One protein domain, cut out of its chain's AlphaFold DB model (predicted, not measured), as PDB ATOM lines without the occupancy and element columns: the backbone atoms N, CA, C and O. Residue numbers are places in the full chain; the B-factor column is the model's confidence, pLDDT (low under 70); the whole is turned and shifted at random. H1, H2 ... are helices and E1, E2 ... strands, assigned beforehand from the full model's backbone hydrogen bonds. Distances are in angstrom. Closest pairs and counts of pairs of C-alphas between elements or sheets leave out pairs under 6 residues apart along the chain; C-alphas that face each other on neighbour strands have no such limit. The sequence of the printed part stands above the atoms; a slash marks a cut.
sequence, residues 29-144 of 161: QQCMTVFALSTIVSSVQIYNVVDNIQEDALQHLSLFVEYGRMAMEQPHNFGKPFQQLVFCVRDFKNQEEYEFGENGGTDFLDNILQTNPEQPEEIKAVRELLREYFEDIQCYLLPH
ATOM      1  N   GLN A  29      28.073 -12.439 -12.640       72.25
ATOM      2  CA  GLN A  29      28.936 -12.178 -11.479       72.25
ATOM      3  C   GLN A  29      28.583 -10.897 -10.709       72.25
ATOM      4  O   GLN A  29      28.609 -10.897  -9.477       72.25
ATOM      5  N   GLN A  30      28.234  -9.810 -11.401       74.81
ATOM      6  CA  GLN A  30      27.801  -8.569 -10.754       74.81
ATOM      7  C   GLN A  30      26.482  -8.766 -10.003       74.81
ATOM      8  O   GLN A  30      26.367  -8.340  -8.855       74.81
ATOM      9  N   CYS A  31      25.532  -9.481 -10.608       73.81
ATOM     10  CA  CYS A  31      24.241  -9.792  -9.994       73.81
ATOM     11  C   CYS A  31      24.415 -10.608  -8.709       73.81
ATOM     12  O   CYS A  31      23.862 -10.251  -7.668       73.81
ATOM     13  N   MET A  32      25.247 -11.652  -8.754       75.56
ATOM     14  CA  MET A  32      25.547 -12.453  -7.567       75.56
ATOM     15  C   MET A  32      26.254 -11.638  -6.476       75.56
ATOM     16  O   MET A  32      25.972 -11.824  -5.297       75.56
ATOM     17  N   THR A  33      27.139 -10.708  -6.848       79.38
ATOM     18  CA  THR A  33      27.850  -9.852  -5.882       79.38
ATOM     19  C   THR A  33      26.888  -8.898  -5.175       79.38
ATOM     20  O   THR A  33      26.937  -8.770  -3.954       79.38
ATOM     21  N   VAL A  34      25.983  -8.251  -5.919       83.81
ATOM     22  CA  VAL A  34      24.944  -7.373  -5.350       83.81
ATOM     23  C   VAL A  34      24.039  -8.155  -4.403       83.81
ATOM     24  O   VAL A  34      23.767  -7.691  -3.298       83.81
ATOM     25  N   PHE A  35      23.627  -9.354  -4.808       81.19
ATOM     26  CA  PHE A  35      22.785 -10.225  -3.999       81.19
ATOM     27  C   PHE A  35      23.493 -10.737  -2.729       81.19
ATOM     28  O   PHE A  35      22.909 -10.764  -1.646       81.19
ATOM     29  N   ALA A  36      24.777 -11.095  -2.817       81.56
ATOM     30  CA  ALA A  36      25.565 -11.473  -1.647       81.56
ATOM     31  C   ALA A  36      25.688 -10.300  -0.661       81.56
ATOM     32  O   ALA A  36      25.436 -10.460   0.531       81.56
ATOM     33  N   LEU A  37      26.004  -9.098  -1.154       84.56
ATOM     34  CA  LEU A  37      26.095  -7.897  -0.320       84.56
ATOM     35  C   LEU A  37      24.749  -7.523   0.314       84.56
ATOM     36  O   LEU A  37      24.722  -7.150   1.486       84.56
ATOM     37  N   SER A  38      23.634  -7.647  -0.416       88.56
ATOM     38  CA  SER A  38      22.305  -7.396   0.152       88.56
ATOM     39  C   SER A  38      21.969  -8.393   1.256       88.56
ATOM     40  O   SER A  38      21.434  -7.995   2.289       88.56
ATOM     41  N   THR A  39      22.353  -9.659   1.085       86.44
ATOM     42  CA  THR A  39      22.148 -10.716   2.085       86.44
ATOM     43  C   THR A  39      22.974 -10.457   3.345       86.44
ATOM     44  O   THR A  39      22.454 -10.571   4.447       86.44
ATOM     45  N   ILE A  40      24.234 -10.027   3.204       85.50
ATOM     46  CA  ILE A  40      25.114  -9.714   4.343       85.50
ATOM     47  C   ILE A  40      24.586  -8.528   5.167       85.50
ATOM     48  O   ILE A  40      24.744  -8.494   6.384       85.50
ATOM     49  N   VAL A  41      23.993  -7.527   4.511       87.56
ATOM     50  CA  VAL A  41      23.548  -6.288   5.170       87.56
ATOM     51  C   VAL A  41      22.108  -6.382   5.687       87.56
ATOM     52  O   VAL A  41      21.732  -5.641   6.597       87.56
ATOM     53  N   SER A  42      21.281  -7.252   5.106       90.88
ATOM     54  CA  SER A  42      19.867  -7.369   5.462       90.88
ATOM     55  C   SER A  42      19.637  -8.276   6.669       90.88
ATOM     56  O   SER A  42      20.295  -9.293   6.856       90.88
ATOM     57  N   SER A  43      18.643  -7.920   7.482       92.31
ATOM     58  CA  SER A  43      18.071  -8.833   8.480       92.31
ATOM     59  C   SER A  43      17.056  -9.797   7.863       92.31
ATOM     60  O   SER A  43      16.814 -10.880   8.383       92.31
ATOM     61  N   VAL A  44      16.428  -9.380   6.761       94.00
ATOM     62  CA  VAL A  44      15.463 -10.170   5.998       94.00
ATOM     63  C   VAL A  44      15.812 -10.026   4.528       94.00
ATOM     64  O   VAL A  44      15.698  -8.933   3.968       94.00
ATOM     65  N   GLN A  45      16.216 -11.126   3.904       93.00
ATOM     66  CA  GLN A  45      16.459 -11.191   2.472       93.00
ATOM     67  C   GLN A  45      15.240 -11.813   1.797       93.00
ATOM     68  O   GLN A  45      14.963 -12.997   1.966       93.00
ATOM     69  N   ILE A  46      14.516 -11.028   0.999       93.88
ATOM     70  CA  ILE A  46      13.439 -11.560   0.159       93.88
ATOM     71  C   ILE A  46      14.058 -11.971  -1.172       93.88
ATOM     72  O   ILE A  46      14.548 -11.122  -1.921       93.88
ATOM     73  N   TYR A  47      14.054 -13.267  -1.466       91.62
ATOM     74  CA  TYR A  47      14.461 -13.776  -2.762       91.62
ATOM     75  C   TYR A  47      13.238 -13.938  -3.659       91.62
ATOM     76  O   TYR A  47      12.445 -14.870  -3.534       91.62
ATOM     77  N   ASN A  48      13.062 -12.966  -4.547       90.75
ATOM     78  CA  ASN A  48      11.931 -12.913  -5.453       90.75
ATOM     79  C   ASN A  48      12.205 -13.745  -6.717       90.75
ATOM     80  O   ASN A  48      13.018 -13.342  -7.553       90.75
ATOM     81  N   VAL A  49      11.465 -14.837  -6.888       91.19
ATOM     82  CA  VAL A  49      11.541 -15.743  -8.044       91.19
ATOM     83  C   VAL A  49      10.199 -15.785  -8.782       91.19
ATOM     84  O   VAL A  49       9.171 -15.384  -8.240       91.19
ATOM     85  N   VAL A  50      10.201 -16.211 -10.044       90.69
ATOM     86  CA  VAL A  50       8.991 -16.313 -10.877       90.69
ATOM     87  C   VAL A  50       8.764 -17.774 -11.232       90.69
ATOM     88  O   VAL A  50       9.720 -18.483 -11.530       90.69
ATOM     89  N   ASP A  51       7.502 -18.195 -11.226       91.00
ATOM     90  CA  ASP A  51       6.997 -19.546 -11.472       91.00
ATOM     91  C   ASP A  51       7.426 -20.590 -10.431       91.00
ATOM     92  O   ASP A  51       6.566 -21.270  -9.871       91.00
ATOM     93  N   ASN A  52       8.732 -20.755 -10.196       92.69
ATOM     94  CA  ASN A  52       9.278 -21.832  -9.375       92.69
ATOM     95  C   ASN A  52      10.639 -21.477  -8.736       92.69
ATOM     96  O   ASN A  52      11.332 -20.570  -9.197       92.69
ATOM     97  N   ILE A  53      11.054 -22.233  -7.714       92.06
ATOM     98  CA  ILE A  53      12.434 -22.221  -7.200       92.06
ATOM     99  C   ILE A  53      13.240 -23.251  -7.997       92.06
ATOM    100  O   ILE A  53      13.047 -24.455  -7.847       92.06
ATOM    101  N   GLN A  54      14.118 -22.777  -8.877       88.75
ATOM    102  CA  GLN A  54      14.982 -23.630  -9.694       88.75
ATOM    103  C   GLN A  54      16.332 -23.897  -8.998       88.75
ATOM    104  O   GLN A  54      16.745 -23.153  -8.107       88.75
ATOM    105  N   GLU A  55      17.034 -24.969  -9.384       85.06
ATOM    106  CA  GLU A  55      18.329 -25.322  -8.771       85.06
ATOM    107  C   GLU A  55      19.406 -24.258  -9.008       85.06
ATOM    108  O   GLU A  55      20.237 -24.037  -8.135       85.06
ATOM    109  N   ASP A  56      19.387 -23.561 -10.145       81.75
ATOM    110  CA  ASP A  56      20.290 -22.435 -10.413       81.75
ATOM    111  C   ASP A  56      20.067 -21.293  -9.407       81.75
ATOM    112  O   ASP A  56      21.027 -20.737  -8.872       81.75
ATOM    113  N   ALA A  57      18.806 -21.006  -9.064       80.62
ATOM    114  CA  ALA A  57      18.452 -20.040  -8.032       80.62
ATOM    115  C   ALA A  57      19.047 -20.433  -6.670       80.62
ATOM    116  O   ALA A  57      19.597 -19.578  -5.977       80.62
ATOM    117  N   LEU A  58      19.006 -21.721  -6.309       83.81
ATOM    118  CA  LEU A  58      19.646 -22.233  -5.092       83.81
ATOM    119  C   LEU A  58      21.178 -22.195  -5.184       83.81
ATOM    120  O   LEU A  58      21.845 -21.848  -4.212       83.81
ATOM    121  N   GLN A  59      21.757 -22.494  -6.346       78.25
ATOM    122  CA  GLN A  59      23.203 -22.438  -6.561       78.25
ATOM    123  C   GLN A  59      23.754 -21.017  -6.436       78.25
ATOM    124  O   GLN A  59      24.859 -20.858  -5.920       78.25
ATOM    125  N   HIS A  60      23.006 -19.971  -6.802       74.06
ATOM    126  CA  HIS A  60      23.420 -18.584  -6.532       74.06
ATOM    127  C   HIS A  60      23.648 -18.325  -5.043       74.06
ATOM    128  O   HIS A  60      24.503 -17.516  -4.673       74.06
ATOM    129  N   LEU A  61      22.914 -19.041  -4.189       73.38
ATOM    130  CA  LEU A  61      23.038 -18.923  -2.745       73.38
ATOM    131  C   LEU A  61      24.368 -19.501  -2.233       73.38
ATOM    132  O   LEU A  61      24.846 -19.112  -1.172       73.38
ATOM    133  N   SER A  62      25.031 -20.359  -3.016       69.12
ATOM    134  CA  SER A  62      26.344 -20.897  -2.654       69.12
ATOM    135  C   SER A  62      27.456 -19.842  -2.626       69.12
ATOM    136  O   SER A  62      28.450 -20.031  -1.936       69.12
ATOM    137  N   LEU A  63      27.323 -18.702  -3.318       67.06
ATOM    138  CA  LEU A  63      28.414 -17.720  -3.387       67.06
ATOM    139  C   LEU A  63      28.655 -17.005  -2.049       67.06
ATOM    140  O   LEU A  63      29.797 -16.738  -1.680       67.06
ATOM    141  N   PHE A  64      27.599 -16.710  -1.291       70.75
ATOM    142  CA  PHE A  64      27.753 -16.088   0.028       70.75
ATOM    143  C   PHE A  64      28.136 -17.103   1.114       70.75
ATOM    144  O   PHE A  64      28.359 -16.715   2.262       70.75
ATOM    145  N   VAL A  65      28.268 -18.388   0.765       67.12
ATOM    146  CA  VAL A  65      28.709 -19.425   1.698       67.12
ATOM    147  C   VAL A  65      30.133 -19.168   2.162       67.12
ATOM    148  O   VAL A  65      30.445 -19.339   3.335       67.12
ATOM    149  N   GLU A  66      31.003 -18.701   1.270       67.12
ATOM    150  CA  GLU A  66      32.377 -18.381   1.647       67.12
ATOM    151  C   GLU A  66      32.420 -17.286   2.725       67.12
ATOM    152  O   GLU A  66      33.206 -17.378   3.669       67.12
ATOM    153  N   TYR A  67      31.502 -16.315   2.652       68.94
ATOM    154  CA  TYR A  67      31.331 -15.303   3.693       68.94
ATOM    155  C   TYR A  67      30.743 -15.886   4.983       68.94
ATOM    156  O   TYR A  67      31.257 -15.613   6.066       68.94
ATOM    157  N   GLY A  68      29.702 -16.720   4.874       69.44
ATOM    158  CA  GLY A  68      29.115 -17.416   6.022       69.44
ATOM    159  C   GLY A  68      30.157 -18.232   6.789       69.44
ATOM    160  O   GLY A  68      30.276 -18.099   8.005       69.44
ATOM    161  N   ARG A  69      31.010 -18.968   6.070       72.94
ATOM    162  CA  ARG A  69      32.132 -19.714   6.645       72.94
ATOM    163  C   ARG A  69      33.108 -18.800   7.386       72.94
ATOM    164  O   ARG A  69      33.437 -19.074   8.534       72.94
ATOM    165  N   MET A  70      33.528 -17.686   6.776       71.50
ATOM    166  CA  MET A  70      34.419 -16.713   7.431       71.50
ATOM    167  C   MET A  70      33.810 -16.107   8.706       71.50
ATOM    168  O   MET A  70      34.540 -15.807   9.652       71.50
ATOM    169  N   ALA A  71      32.489 -15.915   8.740       70.81
ATOM    170  CA  ALA A  71      31.781 -15.427   9.921       70.81
ATOM    171  C   ALA A  71      31.706 -16.488  11.034       70.81
ATOM    172  O   ALA A  71      31.867 -16.150  12.206       70.81
ATOM    173  N   MET A  72      31.530 -17.765  10.679       69.06
ATOM    174  CA  MET A  72      31.482 -18.889  11.625       69.06
ATOM    175  C   MET A  72      32.860 -19.295  12.171       69.06
ATOM    176  O   MET A  72      32.950 -19.812  13.281       69.06
ATOM    177  N   GLU A  73      33.944 -19.033  11.435       69.44
ATOM    178  CA  GLU A  73      35.330 -19.281  11.873       69.44
ATOM    179  C   GLU A  73      35.820 -18.294  12.954       69.44
ATOM    180  O   GLU A  73      36.912 -18.457  13.506       69.44
ATOM    181  N   GLN A  74      35.031 -17.265  13.287       68.06
ATOM    182  CA  GLN A  74      35.390 -16.311  14.332       68.06
ATOM    183  C   GLN A  74      35.317 -16.959  15.730       68.06
ATOM    184  O   GLN A  74      34.346 -17.637  16.061       68.06
ATOM    185  N   PRO A  75      36.305 -16.709  16.613       56.31
ATOM    186  CA  PRO A  75      36.423 -17.373  17.920       56.31
ATOM    187  C   PRO A  75      35.285 -17.043  18.903       56.31
ATOM    188  O   PRO A  75      35.148 -17.687  19.944       56.31
ATOM    189  N   HIS A  76      34.464 -16.043  18.588       62.12
ATOM    190  CA  HIS A  76      33.220 -15.756  19.283       62.12
ATOM    191  C   HIS A  76      32.078 -16.351  18.461       62.12
ATOM    192  O   HIS A  76      31.726 -15.827  17.414       62.12
ATOM    193  N   ASN A  77      31.539 -17.479  18.915       57.06
ATOM    194  CA  ASN A  77      30.474 -18.200  18.226       57.06
ATOM    195  C   ASN A  77      29.177 -17.363  18.243       57.06
ATOM    196  O   ASN A  77      28.443 -17.377  19.231       57.06
ATOM    197  N   PHE A  78      28.933 -16.586  17.183       65.88
ATOM    198  CA  PHE A  78      27.787 -15.670  17.072       65.88
ATOM    199  C   PHE A  78      26.494 -16.354  16.600       65.88
ATOM    200  O   PHE A  78      25.476 -15.683  16.461       65.88
ATOM    201  N   GLY A  79      26.503 -17.678  16.412       77.19
ATOM    202  CA  GLY A  79      25.379 -18.417  15.846       77.19
ATOM    203  C   GLY A  79      25.453 -18.468  14.323       77.19
ATOM    204  O   GLY A  79      26.543 -18.441  13.749       77.19
ATOM    205  N   LYS A  80      24.296 -18.588  13.671       86.12
ATOM    206  CA  LYS A  80      24.234 -18.634  12.210       86.12
ATOM    207  C   LYS A  80      24.545 -17.249  11.617       86.12
ATOM    208  O   LYS A  80      24.146 -16.244  12.199       86.12
ATOM    209  N   PRO A  81      25.259 -17.173  10.480       84.81
ATOM    210  CA  PRO A  81      25.701 -15.911   9.889       84.81
ATOM    211  C   PRO A  81      24.561 -15.016   9.387       84.81
ATOM    212  O   PRO A  81      24.724 -13.797   9.372       84.81
ATOM    213  N   PHE A  82      23.426 -15.590   8.982       88.12
ATOM    214  CA  PHE A  82      22.287 -14.853   8.440       88.12
ATOM    215  C   PHE A  82      21.010 -15.139   9.229       88.12
ATOM    216  O   PHE A  82      20.814 -16.231   9.759       88.12
ATOM    217  N   GLN A  83      20.120 -14.150   9.273       91.00
ATOM    218  CA  GLN A  83      18.886 -14.221  10.051       91.00
ATOM    219  C   GLN A  83      17.770 -14.887   9.241       91.00
ATOM    220  O   GLN A  83      17.506 -16.071   9.424       91.00
ATOM    221  N   GLN A  84      17.150 -14.164   8.304       94.00
ATOM    222  CA  GLN A  84      15.972 -14.663   7.597       94.00
ATOM    223  C   GLN A  84      16.118 -14.595   6.074       94.00
ATOM    224  O   GLN A  84      16.404 -13.534   5.512       94.00
ATOM    225  N   LEU A  85      15.843 -15.719   5.409       93.69
ATOM    226  CA  LEU A  85      15.651 -15.808   3.961       93.69
ATOM    227  C   LEU A  85      14.181 -16.102   3.659       93.69
ATOM    228  O   LEU A  85      13.615 -17.054   4.182       93.69
ATOM    229  N   VAL A  86      13.560 -15.311   2.791       96.12
ATOM    230  CA  VAL A  86      12.166 -15.510   2.379       96.12
ATOM    231  C   VAL A  86      12.110 -15.704   0.874       96.12
ATOM    232  O   VAL A  86      12.342 -14.763   0.115       96.12
ATOM    233  N   PHE A  87      11.762 -16.904   0.426       95.81
ATOM    234  CA  PHE A  87      11.415 -17.141  -0.967       95.81
ATOM    235  C   PHE A  87      10.038 -16.546  -1.260       95.81
ATOM    236  O   PHE A  87       9.041 -16.892  -0.635       95.81
ATOM    237  N   CYS A  88       9.978 -15.642  -2.227       96.31
ATOM    238  CA  CYS A  88       8.732 -15.089  -2.736       96.31
ATOM    239  C   CYS A  88       8.545 -15.609  -4.160       96.31
ATOM    240  O   CYS A  88       9.176 -15.103  -5.091       96.31
ATOM    241  N   VAL A  89       7.725 -16.653  -4.315       96.31
ATOM    242  CA  VAL A  89       7.459 -17.291  -5.609       96.31
ATOM    243  C   VAL A  89       6.268 -16.602  -6.256       96.31
ATOM    244  O   VAL A  89       5.126 -16.766  -5.828       96.31
ATOM    245  N   ARG A  90       6.530 -15.795  -7.282       95.38
ATOM    246  CA  ARG A  90       5.492 -15.102  -8.051       95.38
ATOM    247  C   ARG A  90       4.916 -15.999  -9.132       95.38
ATOM    248  O   ARG A  90       5.613 -16.859  -9.655       95.38
ATOM    249  N   ASP A  91       3.674 -15.722  -9.513       94.31
ATOM    250  CA  ASP A  91       2.979 -16.398 -10.611       94.31
ATOM    251  C   ASP A  91       2.920 -17.925 -10.442       94.31
ATOM    252  O   ASP A  91       2.924 -18.665 -11.423       94.31
ATOM    253  N   PHE A  92       2.842 -18.404  -9.195       95.75
ATOM    254  CA  PHE A  92       2.841 -19.830  -8.891       95.75
ATOM    255  C   PHE A  92       1.642 -20.536  -9.543       95.75
ATOM    256  O   PHE A  92       0.500 -20.074  -9.452       95.75
ATOM    257  N   LYS A  93       1.902 -21.659 -10.223       91.12
ATOM    258  CA  LYS A  93       0.917 -22.339 -11.087       91.12
ATOM    259  C   LYS A  93       0.307 -23.590 -10.454       91.12
ATOM    260  O   LYS A  93      -0.812 -23.958 -10.808       91.12
ATOM    261  N   ASN A  94       0.996 -24.224  -9.507       91.00
ATOM    262  CA  ASN A  94       0.657 -25.550  -8.978       91.00
ATOM    263  C   ASN A  94      -0.233 -25.489  -7.721       91.00
ATOM    264  O   ASN A  94       0.009 -26.194  -6.746       91.00
ATOM    265  N   GLN A  95      -1.288 -24.664  -7.751       89.31
ATOM    266  CA  GLN A  95      -2.173 -24.461  -6.590       89.31
ATOM    267  C   GLN A  95      -2.934 -25.723  -6.137       89.31
ATOM    268  O   GLN A  95      -3.477 -25.760  -5.039       89.31
ATOM    269  N   GLU A  96      -3.034 -26.732  -7.010       90.75
ATOM    270  CA  GLU A  96      -3.675 -28.016  -6.694       90.75
ATOM    271  C   GLU A  96      -2.824 -28.872  -5.750       90.75
ATOM    272  O   GLU A  96      -3.366 -29.711  -5.036       90.75
ATOM    273  N   GLU A  97      -1.504 -28.662  -5.755       93.44
ATOM    274  CA  GLU A  97      -0.549 -29.406  -4.932       93.44
ATOM    275  C   GLU A  97      -0.154 -28.614  -3.680       93.44
ATOM    276  O   GLU A  97      -0.080 -29.188  -2.598       93.44
ATOM    277  N   TYR A  98       0.028 -27.296  -3.815       96.19
ATOM    278  CA  TYR A  98       0.408 -26.404  -2.717       96.19
ATOM    279  C   TYR A  98      -0.475 -25.160  -2.705       96.19
ATOM    280  O   TYR A  98      -0.586 -24.459  -3.712       96.19
ATOM    281  N   GLU A  99      -1.094 -24.856  -1.564       96.12
ATOM    282  CA  GLU A  99      -1.939 -23.669  -1.439       96.12
ATOM    283  C   GLU A  99      -1.138 -22.359  -1.529       96.12
ATOM    284  O   GLU A  99       0.040 -22.293  -1.185       96.12
ATOM    285  N   PHE A 100      -1.780 -21.279  -1.977       96.69
ATOM    286  CA  PHE A 100      -1.141 -19.963  -1.958       96.69
ATOM    287  C   PHE A 100      -0.892 -19.473  -0.525       96.69
ATOM    288  O   PHE A 100      -1.676 -19.739   0.385       96.69
ATOM    289  N   GLY A 101       0.148 -18.657  -0.357       96.31
ATOM    290  CA  GLY A 101       0.544 -18.083   0.925       96.31
ATOM    291  C   GLY A 101       1.701 -18.828   1.585       96.31
ATOM    292  O   GLY A 101       2.511 -19.457   0.906       96.31
ATOM    293  N   GLU A 102       1.797 -18.674   2.904       96.81
ATOM    294  CA  GLU A 102       2.896 -19.198   3.722       96.81
ATOM    295  C   GLU A 102       2.819 -20.717   3.874       96.81
ATOM    296  O   GLU A 102       3.774 -21.398   3.545       96.81
ATOM    297  N   ASN A 103       1.669 -21.254   4.292       96.38
ATOM    298  CA  ASN A 103       1.494 -22.683   4.575       96.38
ATOM    299  C   ASN A 103       1.894 -23.584   3.395       96.38
ATOM    300  O   ASN A 103       2.769 -24.434   3.534       96.38
ATOM    301  N   GLY A 104       1.298 -23.368   2.217       96.56
ATOM    302  CA  GLY A 104       1.669 -24.137   1.029       96.56
ATOM    303  C   GLY A 104       3.088 -23.825   0.558       96.56
ATOM    304  O   GLY A 104       3.746 -24.692  -0.009       96.56
ATOM    305  N   GLY A 105       3.601 -22.625   0.846       97.19
ATOM    306  CA  GLY A 105       5.004 -22.283   0.640       97.19
ATOM    307  C   GLY A 105       5.953 -23.091   1.519       97.19
ATOM    308  O   GLY A 105       6.975 -23.545   1.011       97.19
ATOM    309  N   THR A 106       5.619 -23.316   2.789       96.88
ATOM    310  CA  THR A 106       6.373 -24.181   3.701       96.88
ATOM    311  C   THR A 106       6.428 -25.606   3.164       96.88
ATOM    312  O   THR A 106       7.524 -26.126   2.975       96.88
ATOM    313  N   ASP A 107       5.278 -26.193   2.815       96.81
ATOM    314  CA  ASP A 107       5.212 -27.552   2.261       96.81
ATOM    315  C   ASP A 107       6.005 -27.673   0.946       96.81
ATOM    316  O   ASP A 107       6.752 -28.630   0.723       96.81
ATOM    317  N   PHE A 108       5.880 -26.666   0.079       96.56
ATOM    318  CA  PHE A 108       6.599 -26.591  -1.188       96.56
ATOM    319  C   PHE A 108       8.117 -26.479  -0.984       96.56
ATOM    320  O   PHE A 108       8.893 -27.195  -1.620       96.56
ATOM    321  N   LEU A 109       8.558 -25.605  -0.076       95.62
ATOM    322  CA  LEU A 109       9.970 -25.409   0.238       95.62
ATOM    323  C   LEU A 109      10.578 -26.657   0.884       95.62
ATOM    324  O   LEU A 109      11.700 -27.028   0.536       95.62
ATOM    325  N   ASP A 110       9.843 -27.324   1.771       94.56
ATOM    326  CA  ASP A 110      10.280 -28.573   2.386       94.56
ATOM    327  C   ASP A 110      10.520 -29.653   1.331       94.56
ATOM    328  O   ASP A 110      11.531 -30.349   1.404       94.56
ATOM    329  N   ASN A 111       9.657 -29.757   0.314       93.75
ATOM    330  CA  ASN A 111       9.880 -30.655  -0.820       93.75
ATOM    331  C   ASN A 111      11.142 -30.266  -1.615       93.75
ATOM    332  O   ASN A 111      12.019 -31.100  -1.838       93.75
ATOM    333  N   ILE A 112      11.310 -28.986  -1.964       91.69
ATOM    334  CA  ILE A 112      12.491 -28.511  -2.708       91.69
ATOM    335  C   ILE A 112      13.801 -28.777  -1.945       91.69
ATOM    336  O   ILE A 112      14.803 -29.189  -2.540       91.69
ATOM    337  N   LEU A 113      13.806 -28.570  -0.626       91.50
ATOM    338  CA  LEU A 113      14.979 -28.737   0.233       91.50
ATOM    339  C   LEU A 113      15.180 -30.172   0.742       91.50
ATOM    340  O   LEU A 113      16.119 -30.402   1.518       91.50
ATOM    341  N   GLN A 114      14.345 -31.135   0.342       91.44
ATOM    342  CA  GLN A 114      14.605 -32.551   0.599       91.44
ATOM    343  C   GLN A 114      15.830 -33.017  -0.194       91.44
ATOM    344  O   GLN A 114      16.022 -32.675  -1.364       91.44
ATOM    345  N   THR A 115      16.677 -33.805   0.467       89.06
ATOM    346  CA  THR A 115      17.847 -34.442  -0.136       89.06
ATOM    347  C   THR A 115      17.588 -35.931  -0.351       89.06
ATOM    348  O   THR A 115      16.994 -36.604   0.490       89.06
ATOM    349  N   ASN A 116      18.052 -36.465  -1.480       88.00
ATOM    350  CA  ASN A 116      18.045 -37.898  -1.782       88.00
ATOM    351  C   ASN A 116      19.498 -38.383  -1.964       88.00
ATOM    352  O   ASN A 116      20.277 -37.692  -2.625       88.00
ATOM    353  N   PRO A 117      19.884 -39.559  -1.425       87.50
ATOM    354  CA  PRO A 117      21.197 -40.170  -1.656       87.50
ATOM    355  C   PRO A 117      21.668 -40.222  -3.118       87.50
ATOM    356  O   PRO A 117      22.871 -40.151  -3.357       87.50
ATOM    357  N   GLU A 118      20.750 -40.331  -4.081       90.88
ATOM    358  CA  GLU A 118      21.049 -40.392  -5.519       90.88
ATOM    359  C   GLU A 118      21.393 -39.028  -6.144       90.88
ATOM    360  O   GLU A 118      21.888 -38.972  -7.271       90.88
ATOM    361  N   GLN A 119      21.141 -37.921  -5.437       88.12
ATOM    362  CA  GLN A 119      21.453 -36.584  -5.940       88.12
ATOM    363  C   GLN A 119      22.970 -36.316  -5.948       88.12
ATOM    364  O   GLN A 119      23.692 -36.790  -5.062       88.12
ATOM    365  N   PRO A 120      23.456 -35.493  -6.899       88.81
ATOM    366  CA  PRO A 120      24.824 -34.985  -6.897       88.81
ATOM    367  C   PRO A 120      25.204 -34.339  -5.561       88.81
ATOM    368  O   PRO A 120      24.396 -33.652  -4.934       88.81
ATOM    369  N   GLU A 121      26.460 -34.512  -5.147       86.88
ATOM    370  CA  GLU A 121      26.959 -33.975  -3.875       86.88
ATOM    371  C   GLU A 121      26.816 -32.451  -3.786       86.88
ATOM    372  O   GLU A 121      26.427 -31.926  -2.750       86.88
ATOM    373  N   GLU A 122      27.027 -31.749  -4.902       83.00
ATOM    374  CA  GLU A 122      26.878 -30.292  -5.000       83.00
ATOM    375  C   GLU A 122      25.456 -29.824  -4.644       83.00
ATOM    376  O   GLU A 122      25.276 -28.833  -3.942       83.00
ATOM    377  N   ILE A 123      24.437 -30.572  -5.076       84.25
ATOM    378  CA  ILE A 123      23.018 -30.263  -4.850       84.25
ATOM    379  C   ILE A 123      22.640 -30.460  -3.375       84.25
ATOM    380  O   ILE A 123      21.876 -29.670  -2.810       84.25
ATOM    381  N   LYS A 124      23.192 -31.499  -2.739       88.50
ATOM    382  CA  LYS A 124      23.000 -31.774  -1.309       88.50
ATOM    383  C   LYS A 124      23.719 -30.738  -0.445       88.50
ATOM    384  O   LYS A 124      23.098 -30.176   0.454       88.50
ATOM    385  N   ALA A 125      24.965 -30.414  -0.787       86.25
ATOM    386  CA  ALA A 125      25.770 -29.429  -0.074       86.25
ATOM    387  C   ALA A 125      25.077 -28.059  -0.014       86.25
ATOM    388  O   ALA A 125      25.003 -27.457   1.051       86.25
ATOM    389  N   VAL A 126      24.487 -27.582  -1.118       86.81
ATOM    390  CA  VAL A 126      23.743 -26.306  -1.129       86.81
ATOM    391  C   VAL A 126      22.588 -26.307  -0.119       86.81
ATOM    392  O   VAL A 126      22.402 -25.333   0.607       86.81
ATOM    393  N   ARG A 127      21.826 -27.402  -0.029       89.94
ATOM    394  CA  ARG A 127      20.692 -27.520   0.907       89.94
ATOM    395  C   ARG A 127      21.147 -27.556   2.363       89.94
ATOM    396  O   ARG A 127      20.503 -26.947   3.216       89.94
ATOM    397  N   GLU A 128      22.243 -28.253   2.647       88.12
ATOM    398  CA  GLU A 128      22.851 -28.288   3.981       88.12
ATOM    399  C   GLU A 128      23.334 -26.897   4.399       88.12
ATOM    400  O   GLU A 128      22.993 -26.430   5.484       88.12
ATOM    401  N   LEU A 129      24.016 -26.192   3.497       86.38
ATOM    402  CA  LEU A 129      24.532 -24.845   3.737       86.38
ATOM    403  C   LEU A 129      23.419 -23.833   4.009       86.38
ATOM    404  O   LEU A 129      23.540 -23.023   4.923       86.38
ATOM    405  N   LEU A 130      22.303 -23.902   3.277       88.12
ATOM    406  CA  LEU A 130      21.140 -23.053   3.553       88.12
ATOM    407  C   LEU A 130      20.632 -23.255   4.984       88.12
ATOM    408  O   LEU A 130      20.435 -22.285   5.718       88.12
ATOM    409  N   ARG A 131      20.484 -24.515   5.404       88.25
ATOM    410  CA  ARG A 131      20.033 -24.863   6.759       88.25
ATOM    411  C   ARG A 131      21.045 -24.470   7.830       88.25
ATOM    412  O   ARG A 131      20.633 -24.163   8.945       88.25
ATOM    413  N   GLU A 132      22.337 -24.498   7.529       87.12
ATOM    414  CA  GLU A 132      23.389 -24.115   8.468       87.12
ATOM    415  C   GLU A 132      23.496 -22.593   8.608       87.12
ATOM    416  O   GLU A 132      23.781 -22.104   9.699       87.12
ATOM    417  N   TYR A 133      23.251 -21.835   7.534       86.56
ATOM    418  CA  TYR A 133      23.621 -20.419   7.483       86.56
ATOM    419  C   TYR A 133      22.490 -19.439   7.790       86.56
ATOM    420  O   TYR A 133      22.786 -18.323   8.214       86.56
ATOM    421  N   PHE A 134      21.226 -19.844   7.647       89.38
ATOM    422  CA  PHE A 134      20.067 -19.010   7.988       89.38
ATOM    423  C   PHE A 134      19.375 -19.485   9.263       89.38
ATOM    424  O   PHE A 134      19.121 -20.682   9.423       89.38
ATOM    425  N   GLU A 135      19.061 -18.566  10.180       92.50
ATOM    426  CA  GLU A 135      18.228 -18.846  11.363       92.50
ATOM    427  C   GLU A 135      16.837 -19.328  10.961       92.50
ATOM    428  O   GLU A 135      16.359 -20.312  11.527       92.50
ATOM    429  N   ASP A 136      16.247 -18.686   9.954       94.38
ATOM    430  CA  ASP A 136      14.923 -19.002   9.437       94.38
ATOM    431  C   ASP A 136      14.871 -18.910   7.904       94.38
ATOM    432  O   ASP A 136      15.450 -18.007   7.289       94.38
ATOM    433  N   ILE A 137      14.160 -19.854   7.285       95.00
ATOM    434  CA  ILE A 137      13.905 -19.875   5.844       95.00
ATOM    435  C   ILE A 137      12.413 -20.081   5.630       95.00
ATOM    436  O   ILE A 137      11.860 -21.111   6.005       95.00
ATOM    437  N   GLN A 138      11.778 -19.111   4.983       97.06
ATOM    438  CA  GLN A 138      10.350 -19.128   4.691       97.06
ATOM    439  C   GLN A 138      10.101 -19.105   3.191       97.06
ATOM    440  O   GLN A 138      10.968 -18.728   2.399       97.06
ATOM    441  N   CYS A 139       8.888 -19.468   2.794       97.75
ATOM    442  CA  CYS A 139       8.451 -19.405   1.413       97.75
ATOM    443  C   CYS A 139       6.993 -18.951   1.344       97.75
ATOM    444  O   CYS A 139       6.166 -19.379   2.141       97.75
ATOM    445  N   TYR A 140       6.696 -18.075   0.388       98.06
ATOM    446  CA  TYR A 140       5.359 -17.572   0.108       98.06
ATOM    447  C   TYR A 140       5.038 -17.786  -1.366       98.06
ATOM    448  O   TYR A 140       5.749 -17.287  -2.247       98.06
ATOM    449  N   LEU A 141       3.940 -18.495  -1.627       97.88
ATOM    450  CA  LEU A 141       3.447 -18.758  -2.976       97.88
ATOM    451  C   LEU A 141       2.406 -17.708  -3.355       97.88
ATOM    452  O   LEU A 141       1.338 -17.632  -2.745       97.88
ATOM    453  N   LEU A 142       2.708 -16.887  -4.357       96.88
ATOM    454  CA  LEU A 142       1.830 -15.812  -4.803       96.88
ATOM    455  C   LEU A 142       1.145 -16.170  -6.129       96.88
ATOM    456  O   LEU A 142       1.808 -16.637  -7.060       96.88
ATOM    457  N   PRO A 143      -0.169 -15.907  -6.256       94.38
ATOM    458  CA  PRO A 143      -0.878 -16.109  -7.508       94.38
ATOM    459  C   PRO A 143      -0.429 -15.093  -8.558       94.38
ATOM    460  O   PRO A 143       0.049 -14.000  -8.240       94.38
ATOM    461  N   HIS A 144      -0.679 -15.416  -9.825       92.06
ATOM    462  CA  HIS A 144      -0.475 -14.465 -10.911       92.06
ATOM    463  C   HIS A 144      -1.332 -13.198 -10.694       92.06
ATOM    464  O   HIS A 144      -2.542 -13.313 -10.466       92.06
TER     465      HIS A 144
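This is residues 29 to 144 of the 161 residues of the protein "GB1/RHD3-type G domain-containing protein" of Caenorhabditis remanei (UniProt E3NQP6). A three-strand parallel wall, E1 E2 E3, twisted, has H3 and H4 standing up from one face. H2 crosses H4 and touches H1, which reaches the starts of E1 and E2; residues 73 to 78 stick out. The 116 printed residues run H1 E1 H2 E2 H3 H4 E3, of mixed class, helices and strands. The whole is compact, radius of gyration of the C-alphas 14.6 A, spanning 48 by 33 by 27 A.

E1 is residues 44 to 50, E2 82 to 90 (23.5 A) and E3 134 to 141, whose C-alpha 141 is at (3.447, -18.758, -2.976). H1 is residues 29 to 41, from C-alpha 29 at (28.936, -12.178, -11.479). H2 is residues 55 to 72 (25.1 A), with a kink of 41 degrees near residue 64; H3 is 102 to 112, H4 121 to 133.

E2 is parallel to E1 at 24 degrees, N 47 to O 86 2.8 A, and to E3 at 12 degrees, N 87 to O 138 2.8 A. E1, H2, E2 and E2, H3 H4, E3 are strand-helix-strand units, parallel neighbour strands joined through helices, both crossovers right-handed. H3 stands up from the sheet over E3, height 5.7 A; C-alphas 105 and 139 are closest, 4.6 A. H2 touches H4 at a steep tilt of 52 degrees, closest C-alphas 62 and 126, 6.2 A, and with residues 60 to 64 alone H1, closest C-alphas 64 and 36, 5.4 A. H2 only grazes the sheet. Every O i to N i+4 pair is within hydrogen-bond range in H1 and H3; H2 has 7 of 14, H4 8 of 9.

C-alphas 75 and 96 are farthest apart, 48.2 A. The printed part has no cut; the link E2 to H3 is long. pLDDT is under 70 at residues 62 to 63, 65 to 68 and 72 to 78.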